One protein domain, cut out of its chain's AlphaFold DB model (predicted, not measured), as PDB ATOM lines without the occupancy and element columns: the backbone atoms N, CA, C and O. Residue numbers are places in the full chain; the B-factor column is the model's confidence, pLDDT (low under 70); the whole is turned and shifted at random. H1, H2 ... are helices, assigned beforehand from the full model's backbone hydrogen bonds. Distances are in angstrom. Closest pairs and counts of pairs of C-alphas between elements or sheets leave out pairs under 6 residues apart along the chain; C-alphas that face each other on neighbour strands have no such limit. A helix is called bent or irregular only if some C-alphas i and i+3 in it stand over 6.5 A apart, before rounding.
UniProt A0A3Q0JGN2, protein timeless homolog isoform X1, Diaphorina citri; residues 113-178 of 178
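AT A GLANCE: This is residues 113 to 178 of the 178 residues of the protein "protein timeless homolog isoform X1" of Diaphorina citri (UniProt A0A3Q0JGN2). A bent helix and a second helix make a helical hairpin, H1b with H2, from which the first arm, H1a, turns off at a wide angle. Residues 114 to 120 stick out. The 66 printed residues include two named helices, H1 then H2, and no named strand: all helix, only just loose, close to compact, with a radius of gyration of the C-alphas of 13.3 A and spans of 39 by 27 by 16 A.

IN THESE COORDINATES: Find C-alpha 115 at (-17.226, -41.725, 25.660), where H1, residues 115 to 144, begins. By its hydrogen bonds it was assigned as one helix, but it is bent: C-alphas 130 and 133 are 7.7 A apart. Its arms are H1a, residues 115 to 130, 23.4 A, and H1b, residues 133 to 144, 16.1 A. After a short link of 7 residues, H2, residues 152 to 170, runs 26.5 A to C-alpha 170 at (-2.482, -45.666, 32.891).

HOW THE PARTS SIT: Look at Ile 143 and Glu 153, the closest C-alphas of the hairpin H1b and H2, 7.0 A apart; these touch at a shallow tilt of 24 degrees, opposite ways, H2 with residues 152 to 156 alone. H1a, residues 125 to 129 alone, and H2, residues 163 to 167 alone, only just touch, with 3 pairs of C-alphas within 8 A, the closest being Leu 129 and Phe 163 at 7.6 A. Their lines are about perpendicular, at 77 degrees. H1a and H1b are about perpendicular, at 76 degrees. In H1b and H2 every O i to N i+4 pair is within hydrogen-bond range; in H1a 11 of 12 are.

THE WHOLE: The C-alphas of Leu 115 and Arg 145, the two farthest apart, are 40.6 A apart. The printed part has no cut, and residues 172 to 178 are under pLDDT 70 in this model.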
ATOM      1  N   SER A 113     -14.559 -35.107  24.686       87.25
ATOM      2  CA  SER A 113     -15.149 -35.949  23.638       87.25
ATOM      3  C   SER A 113     -16.197 -36.932  24.195       87.25
ATOM      4  O   SER A 113     -16.103 -37.337  25.363       87.25
ATOM      5  N   PRO A 114     -17.152 -37.403  23.366       87.56
ATOM      6  CA  PRO A 114     -18.049 -38.500  23.728       87.56
ATOM      7  C   PRO A 114     -17.280 -39.740  24.201       87.56
ATOM      8  O   PRO A 114     -16.160 -39.999  23.757       87.56
ATOM      9  N   LEU A 115     -17.884 -40.543  25.084       85.56
ATOM     10  CA  LEU A 115     -17.226 -41.725  25.660       85.56
ATOM     11  C   LEU A 115     -16.717 -42.706  24.589       85.56
ATOM     12  O   LEU A 115     -15.601 -43.194  24.712       85.56
ATOM     13  N   SER A 116     -17.485 -42.941  23.522       88.62
ATOM     14  CA  SER A 116     -17.081 -43.812  22.408       88.62
ATOM     15  C   SER A 116     -15.769 -43.366  21.759       88.62
ATOM     16  O   SER A 116     -14.873 -44.179  21.547       88.62
ATOM     17  N   VAL A 117     -15.627 -42.064  21.504       90.50
ATOM     18  CA  VAL A 117     -14.409 -41.466  20.944       90.50
ATOM     19  C   VAL A 117     -13.252 -41.584  21.933       90.50
ATOM     20  O   VAL A 117     -12.155 -41.969  21.542       90.50
ATOM     21  N   ARG A 118     -13.493 -41.323  23.224       90.12
ATOM     22  CA  ARG A 118     -12.459 -41.445  24.264       90.12
ATOM     23  C   ARG A 118     -11.940 -42.875  24.412       90.12
ATOM     24  O   ARG A 118     -10.740 -43.053  24.559       90.12
ATOM     25  N   ILE A 119     -12.802 -43.886  24.304       89.19
ATOM     26  CA  ILE A 119     -12.392 -45.300  24.318       89.19
ATOM     27  C   ILE A 119     -11.469 -45.613  23.130       89.19
ATOM     28  O   ILE A 119     -10.422 -46.228  23.316       89.19
ATOM     29  N   ILE A 120     -11.829 -45.166  21.920       91.00
ATOM     30  CA  ILE A 120     -11.014 -45.374  20.710       91.00
ATOM     31  C   ILE A 120      -9.657 -44.676  20.852       91.00
ATOM     32  O   ILE A 120      -8.614 -45.280  20.613       91.00
ATOM     33  N   LEU A 121      -9.666 -43.410  21.275       92.44
ATOM     34  CA  LEU A 121      -8.451 -42.621  21.463       92.44
ATOM     35  C   LEU A 121      -7.559 -43.190  22.573       92.44
ATOM     36  O   LEU A 121      -6.340 -43.169  22.423       92.44
ATOM     37  N   ARG A 122      -8.136 -43.725  23.657       91.06
ATOM     38  CA  ARG A 122      -7.388 -44.419  24.713       91.06
ATOM     39  C   ARG A 122      -6.685 -45.656  24.157       91.06
ATOM     40  O   ARG A 122      -5.482 -45.770  24.356       91.06
ATOM     41  N   GLY A 123      -7.398 -46.515  23.422       90.31
ATOM     42  CA  GLY A 123      -6.808 -47.706  22.795       90.31
ATOM     43  C   GLY A 123      -5.668 -47.351  21.837       90.31
ATOM     44  O   GLY A 123      -4.577 -47.901  21.944       90.31
ATOM     45  N   PHE A 124      -5.868 -46.331  20.997       91.75
ATOM     46  CA  PHE A 124      -4.803 -45.797  20.146       91.75
ATOM     47  C   PHE A 124      -3.584 -45.328  20.957       91.75
ATOM     48  O   PHE A 124      -2.450 -45.601  20.574       91.75
ATOM     49  N   CYS A 125      -3.790 -44.616  22.071       91.50
ATOM     50  CA  CYS A 125      -2.685 -44.134  22.901       91.50
ATOM     51  C   CYS A 125      -1.918 -45.284  23.568       91.50
ATOM     52  O   CYS A 125      -0.696 -45.220  23.641       91.50
ATOM     53  N   GLU A 126      -2.606 -46.330  24.029       89.56
ATOM     54  CA  GLU A 126      -1.973 -47.521  24.612       89.56
ATOM     55  C   GLU A 126      -1.130 -48.286  23.586       89.56
ATOM     56  O   GLU A 126       0.010 -48.646  23.876       89.56
ATOM     57  N   GLU A 127      -1.649 -48.481  22.372       90.38
ATOM     58  CA  GLU A 127      -0.893 -49.089  21.271       90.38
ATOM     59  C   GLU A 127       0.296 -48.212  20.865       90.38
ATOM     60  O   GLU A 127       1.413 -48.698  20.681       90.38
ATOM     61  N   PHE A 128       0.093 -46.894  20.789       90.50
ATOM     62  CA  PHE A 128       1.149 -45.958  20.428       90.50
ATOM     63  C   PHE A 128       2.288 -45.927  21.454       90.50
ATOM     64  O   PHE A 128       3.450 -45.803  21.061       90.50
ATOM     65  N   LEU A 129       1.992 -46.078  22.749       89.56
ATOM     66  CA  LEU A 129       3.016 -46.114  23.797       89.56
ATOM     67  C   LEU A 129       4.053 -47.223  23.574       89.56
ATOM     68  O   LEU A 129       5.219 -47.030  23.907       89.56
ATOM     69  N   GLN A 130       3.683 -48.332  22.929       87.94
ATOM     70  CA  GLN A 130       4.625 -49.408  22.592       87.94
ATOM     71  C   GLN A 130       5.675 -48.967  21.556       87.94
ATOM     72  O   GLN A 130       6.817 -49.421  21.588       87.94
ATOM     73  N   ALA A 131       5.312 -48.052  20.654       90.19
ATOM     74  CA  ALA A 131       6.196 -47.501  19.627       90.19
ATOM     75  C   ALA A 131       6.793 -46.129  20.001       90.19
ATOM     76  O   ALA A 131       7.637 -45.609  19.263       90.19
ATOM     77  N   TYR A 132       6.384 -45.549  21.136       90.81
ATOM     78  CA  TYR A 132       6.698 -44.177  21.541       90.81
ATOM     79  C   TYR A 132       8.200 -43.889  21.509       90.81
ATOM     80  O   TYR A 132       8.629 -42.983  20.798       90.81
ATOM     81  N   ASN A 133       9.018 -44.697  22.190       90.56
ATOM     82  CA  ASN A 133      10.469 -44.481  22.263       90.56
ATOM     83  C   ASN A 133      11.132 -44.449  20.876       90.56
ATOM     84  O   ASN A 133      11.995 -43.612  20.609       90.56
ATOM     85  N   ASN A 134      10.715 -45.337  19.967       90.94
ATOM     86  CA  ASN A 134      11.290 -45.399  18.626       90.94
ATOM     87  C   ASN A 134      10.904 -44.170  17.790       90.94
ATOM     88  O   ASN A 134      11.764 -43.544  17.168       90.94
ATOM     89  N   VAL A 135       9.623 -43.789  17.824       91.12
ATOM     90  CA  VAL A 135       9.108 -42.615  17.105       91.12
ATOM     91  C   VAL A 135       9.743 -41.334  17.643       91.12
ATOM     92  O   VAL A 135      10.261 -40.528  16.871       91.12
ATOM     93  N   MET A 136       9.765 -41.159  18.963       91.62
ATOM     94  CA  MET A 136      10.287 -39.949  19.593       91.62
ATOM     95  C   MET A 136      11.793 -39.797  19.400       91.62
ATOM     96  O   MET A 136      12.258 -38.677  19.186       91.62
ATOM     97  N   ARG A 137      12.557 -40.898  19.396       91.62
ATOM     98  CA  ARG A 137      13.978 -40.873  19.027       91.62
ATOM     99  C   ARG A 137      14.172 -40.407  17.584       91.62
ATOM    100  O   ARG A 137      14.968 -39.503  17.356       91.62
ATOM    101  N   GLY A 138      13.414 -40.960  16.635       91.19
ATOM    102  CA  GLY A 138      13.503 -40.571  15.224       91.19
ATOM    103  C   GLY A 138      13.167 -39.096  14.987       91.19
ATOM    104  O   GLY A 138      13.903 -38.391  14.296       91.19
ATOM    105  N   VAL A 139      12.099 -38.593  15.618       89.81
ATOM    106  CA  VAL A 139      11.718 -37.172  15.530       89.81
ATOM    107  C   VAL A 139      12.793 -36.281  16.156       89.81
ATOM    108  O   VAL A 139      13.202 -35.295  15.545       89.81
ATOM    109  N   ARG A 140      13.320 -36.653  17.331       91.25
ATOM    110  CA  ARG A 140      14.398 -35.909  17.999       91.25
ATOM    111  C   ARG A 140      15.663 -35.835  17.145       91.25
ATOM    112  O   ARG A 140      16.287 -34.777  17.084       91.25
ATOM    113  N   GLU A 141      16.048 -36.924  16.483       91.75
ATOM    114  CA  GLU A 141      17.195 -36.942  15.568       91.75
ATOM    115  C   GLU A 141      16.975 -36.047  14.343       91.75
ATOM    116  O   GLU A 141      17.907 -35.366  13.919       91.75
ATOM    117  N   SER A 142      15.756 -36.011  13.794       89.38
ATOM    118  CA  SER A 142      15.405 -35.128  12.673       89.38
ATOM    119  C   SER A 142      15.505 -33.648  13.055       89.38
ATOM    120  O   SER A 142      16.136 -32.869  12.340       89.38
ATOM    121  N   ILE A 143      14.959 -33.286  14.224       89.56
ATOM    122  CA  ILE A 143      15.041 -31.932  14.794       89.56
ATOM    123  C   ILE A 143      16.501 -31.548  15.058       89.56
ATOM    124  O   ILE A 143      16.951 -30.489  14.638       89.56
ATOM    125  N   SER A 144      17.282 -32.438  15.677       89.44
ATOM    126  CA  SER A 144      18.686 -32.157  16.023       89.44
ATOM    127  C   SER A 144      19.596 -31.995  14.799       89.44
ATOM    128  O   SER A 144      20.662 -31.399  14.904       89.44
ATOM    129  N   ARG A 145      19.209 -32.559  13.649       90.31
ATOM    130  CA  ARG A 145      19.956 -32.475  12.383       90.31
ATOM    131  C   ARG A 145      19.470 -31.345  11.472       90.31
ATOM    132  O   ARG A 145      19.865 -31.330  10.310       90.31
ATOM    133  N   ASP A 146      18.604 -30.462  11.975       80.50
ATOM    134  CA  ASP A 146      17.996 -29.347  11.236       80.50
ATOM    135  C   ASP A 146      17.305 -29.788   9.928       80.50
ATOM    136  O   ASP A 146      17.259 -29.082   8.924       80.50
ATOM    137  N   LYS A 147      16.778 -31.022   9.923       81.31
ATOM    138  CA  LYS A 147      15.966 -31.578   8.825       81.31
ATOM    139  C   LYS A 147      14.466 -31.441   9.091       81.31
ATOM    140  O   LYS A 147      13.656 -31.966   8.328       81.31
ATOM    141  N   ALA A 148      14.108 -30.802  10.200       80.38
ATOM    142  CA  ALA A 148      12.739 -30.641  10.648       80.38
ATOM    143  C   ALA A 148      12.017 -29.525   9.884       80.38
ATOM    144  O   ALA A 148      12.610 -28.537   9.454       80.38
ATOM    145  N   GLN A 149      10.713 -29.698   9.709       83.12
ATOM    146  CA  GLN A 149       9.837 -28.697   9.122       83.12
ATOM    147  C   GLN A 149       9.416 -27.661  10.168       83.12
ATOM    148  O   GLN A 149       9.515 -27.861  11.384       83.12
ATOM    149  N   ALA A 150       8.884 -26.536   9.687       80.00
ATOM    150  CA  ALA A 150       8.297 -25.528  10.556       80.00
ATOM    151  C   ALA A 150       7.207 -26.154  11.451       80.00
ATOM    152  O   ALA A 150       6.258 -26.758  10.951       80.00
ATOM    153  N   ASN A 151       7.318 -25.928  12.766       83.31
ATOM    154  CA  ASN A 151       6.444 -26.415  13.851       83.31
ATOM    155  C   ASN A 151       6.700 -27.836  14.388       83.31
ATOM    156  O   ASN A 151       6.063 -28.199  15.381       83.31
ATOM    157  N   ASP A 152       7.643 -28.604  13.838       86.12
ATOM    158  CA  ASP A 152       7.933 -29.967  14.319       86.12
ATOM    159  C   ASP A 152       8.335 -30.009  15.799       86.12
ATOM    160  O   ASP A 152       7.892 -30.885  16.544       86.12
ATOM    161  N   GLU A 153       9.090 -29.016  16.265       88.06
ATOM    162  CA  GLU A 153       9.454 -28.869  17.679       88.06
ATOM    163  C   GLU A 153       8.223 -28.697  18.575       88.06
ATOM    164  O   GLU A 153       8.106 -29.337  19.619       88.06
ATOM    165  N   THR A 154       7.256 -27.881  18.138       89.00
ATOM    166  CA  THR A 154       5.996 -27.674  18.868       89.00
ATOM    167  C   THR A 154       5.233 -28.990  18.995       89.00
ATOM    168  O   THR A 154       4.725 -29.310  20.071       89.00
ATOM    169  N   TYR A 155       5.170 -29.775  17.915       88.88
ATOM    170  CA  TYR A 155       4.517 -31.083  17.915       88.88
ATOM    171  C   TYR A 155       5.237 -32.086  18.813       88.88
ATOM    172  O   TYR A 155       4.578 -32.824  19.549       88.88
ATOM    173  N   TYR A 156       6.569 -32.082  18.793       90.88
ATOM    174  CA  TYR A 156       7.398 -32.932  19.633       90.88
ATOM    175  C   TYR A 156       7.178 -32.639  21.120       90.88
ATOM    176  O   TYR A 156       6.795 -33.539  21.865       90.88
ATOM    177  N   PHE A 157       7.337 -31.385  21.554       90.69
ATOM    178  CA  PHE A 157       7.168 -31.021  22.964       90.69
ATOM    179  C   PHE A 157       5.738 -31.237  23.456       90.69
ATOM    180  O   PHE A 157       5.535 -31.698  24.583       90.69
ATOM    181  N   TRP A 158       4.743 -30.971  22.607       91.12
ATOM    182  CA  TRP A 158       3.355 -31.286  22.924       91.12
ATOM    183  C   TRP A 158       3.153 -32.797  23.121       91.12
ATOM    184  O   TRP A 158       2.548 -33.205  24.113       91.12
ATOM    185  N   ALA A 159       3.695 -33.632  22.226       91.62
ATOM    186  CA  ALA A 159       3.571 -35.087  22.314       91.62
ATOM    187  C   ALA A 159       4.265 -35.643  23.564       91.62
ATOM    188  O   ALA A 159       3.664 -36.451  24.272       91.62
ATOM    189  N   VAL A 160       5.476 -35.167  23.883       91.12
ATOM    190  CA  VAL A 160       6.180 -35.526  25.126       91.12
ATOM    191  C   VAL A 160       5.295 -35.230  26.337       91.12
ATOM    192  O   VAL A 160       5.035 -36.122  27.142       91.12
ATOM    193  N   GLY A 161       4.784 -34.000  26.445       90.69
ATOM    194  CA  GLY A 161       3.946 -33.595  27.574       90.69
ATOM    195  C   GLY A 161       2.668 -34.430  27.696       90.69
ATOM    196  O   GLY A 161       2.329 -34.886  28.789       90.69
ATOM    197  N   PHE A 162       1.984 -34.673  26.576       91.75
ATOM    198  CA  PHE A 162       0.740 -35.437  26.550       91.75
ATOM    199  C   PHE A 162       0.950 -36.908  26.931       91.75
ATOM    200  O   PHE A 162       0.296 -37.401  27.850       91.75
ATOM    201  N   PHE A 163       1.865 -37.615  26.259       91.00
ATOM    202  CA  PHE A 163       2.044 -39.056  26.458       91.00
ATOM    203  C   PHE A 163       2.716 -39.388  27.794       91.00
ATOM    204  O   PHE A 163       2.349 -40.384  28.415       91.00
ATOM    205  N   MET A 164       3.606 -38.528  28.306       89.56
ATOM    206  CA  MET A 164       4.132 -38.675  29.669       89.56
ATOM    207  C   MET A 164       3.037 -38.519  30.729       89.56
ATOM    208  O   MET A 164       3.004 -39.279  31.700       89.56
ATOM    209  N   ALA A 165       2.132 -37.548  30.558       90.56
ATOM    210  CA  ALA A 165       0.995 -37.374  31.456       90.56
ATOM    211  C   ALA A 165       0.024 -38.560  31.359       90.56
ATOM    212  O   ALA A 165      -0.369 -39.116  32.380       90.56
ATOM    213  N   PHE A 166      -0.306 -38.997  30.144       91.25
ATOM    214  CA  PHE A 166      -1.190 -40.136  29.905       91.25
ATOM    215  C   PHE A 166      -0.639 -41.431  30.528       91.25
ATOM    216  O   PHE A 166      -1.342 -42.092  31.292       91.25
ATOM    217  N   ASN A 167       0.638 -41.751  30.299       89.62
ATOM    218  CA  ASN A 167       1.281 -42.953  30.839       89.62
ATOM    219  C   ASN A 167       1.298 -42.980  32.371       89.62
ATOM    220  O   ASN A 167       1.053 -44.023  32.975       89.62
ATOM    221  N   ARG A 168       1.500 -41.816  33.007       88.69
ATOM    222  CA  ARG A 168       1.425 -41.671  34.468       88.69
ATOM    223  C   ARG A 168       0.068 -42.108  35.027       88.69
ATOM    224  O   ARG A 168       0.020 -42.633  36.133       88.69
ATOM    225  N   HIS A 169      -1.017 -41.895  34.281       87.56
ATOM    226  CA  HIS A 169      -2.368 -42.261  34.708       87.56
ATOM    227  C   HIS A 169      -2.763 -43.695  34.349       87.56
ATOM    228  O   HIS A 169      -3.544 -44.289  35.086       87.56
ATOM    229  N   VAL A 170      -2.238 -44.256  33.255       82.94
ATOM    230  CA  VAL A 170      -2.482 -45.666  32.891       82.94
ATOM    231  C   VAL A 170      -1.642 -46.626  33.748       82.94
ATOM    232  O   VAL A 170      -2.010 -47.784  33.911       82.94
ATOM    233  N   GLY A 171      -0.539 -46.157  34.344       73.00
ATOM    234  CA  GLY A 171       0.340 -46.989  35.176       73.00
ATOM    235  C   GLY A 171       1.224 -47.945  34.365       73.00
ATOM    236  O   GLY A 171       1.800 -48.878  34.921       73.00
ATOM    237  N   LEU A 172       1.334 -47.716  33.055       63.66
ATOM    238  CA  LEU A 172       2.233 -48.441  32.162       63.66
ATOM    239  C   LEU A 172       3.693 -48.127  32.527       63.66
ATOM    240  O   LEU A 172       4.045 -47.005  32.901       63.66
ATOM    241  N   GLN A 173       4.527 -49.164  32.475       61.03
ATOM    242  CA  GLN A 173       5.875 -49.190  33.039       61.03
ATOM    243  C   GLN A 173       6.748 -48.008  32.601       61.03
ATOM    244  O   GLN A 173       6.724 -47.588  31.446       61.03
ATOM    245  N   ILE A 174       7.583 -47.519  33.526       60.34
ATOM    246  CA  ILE A 174       8.552 -46.427  33.304       60.34
ATOM    247  C   ILE A 174       9.484 -46.733  32.111       60.34
ATOM    248  O   ILE A 174       9.994 -45.823  31.467       60.34
ATOM    249  N   GLU A 175       9.660 -48.011  31.768       61.44
ATOM    250  CA  GLU A 175      10.482 -48.476  30.647       61.44
ATOM    251  C   GLU A 175       9.952 -48.068  29.257       61.44
ATOM    252  O   GLU A 175      10.732 -47.962  28.308       61.44
ATOM    253  N   LEU A 176       8.651 -47.785  29.121       59.22
ATOM    254  CA  LEU A 176       8.011 -47.436  27.842       59.22
ATOM    255  C   LEU A 176       8.227 -45.976  27.416       59.22
ATOM    256  O   LEU A 176       7.887 -45.613  26.292       59.22
ATOM    257  N   ILE A 177       8.808 -45.143  28.285       60.00
ATOM    258  CA  ILE A 177       9.053 -43.719  28.029       60.00
ATOM    259  C   ILE A 177      10.470 -43.372  28.494       60.00
ATOM    260  O   ILE A 177      10.681 -43.038  29.662       60.00
ATOM    261  N   ARG A 178      11.439 -43.449  27.579       54.50
ATOM    262  CA  ARG A 178      12.855 -43.144  27.824       54.50
ATOM    263  C   ARG A 178      13.421 -42.169  26.799       54.50
ATOM    264  O   ARG A 178      13.051 -42.272  25.609       54.50
TER     265      ARG A 178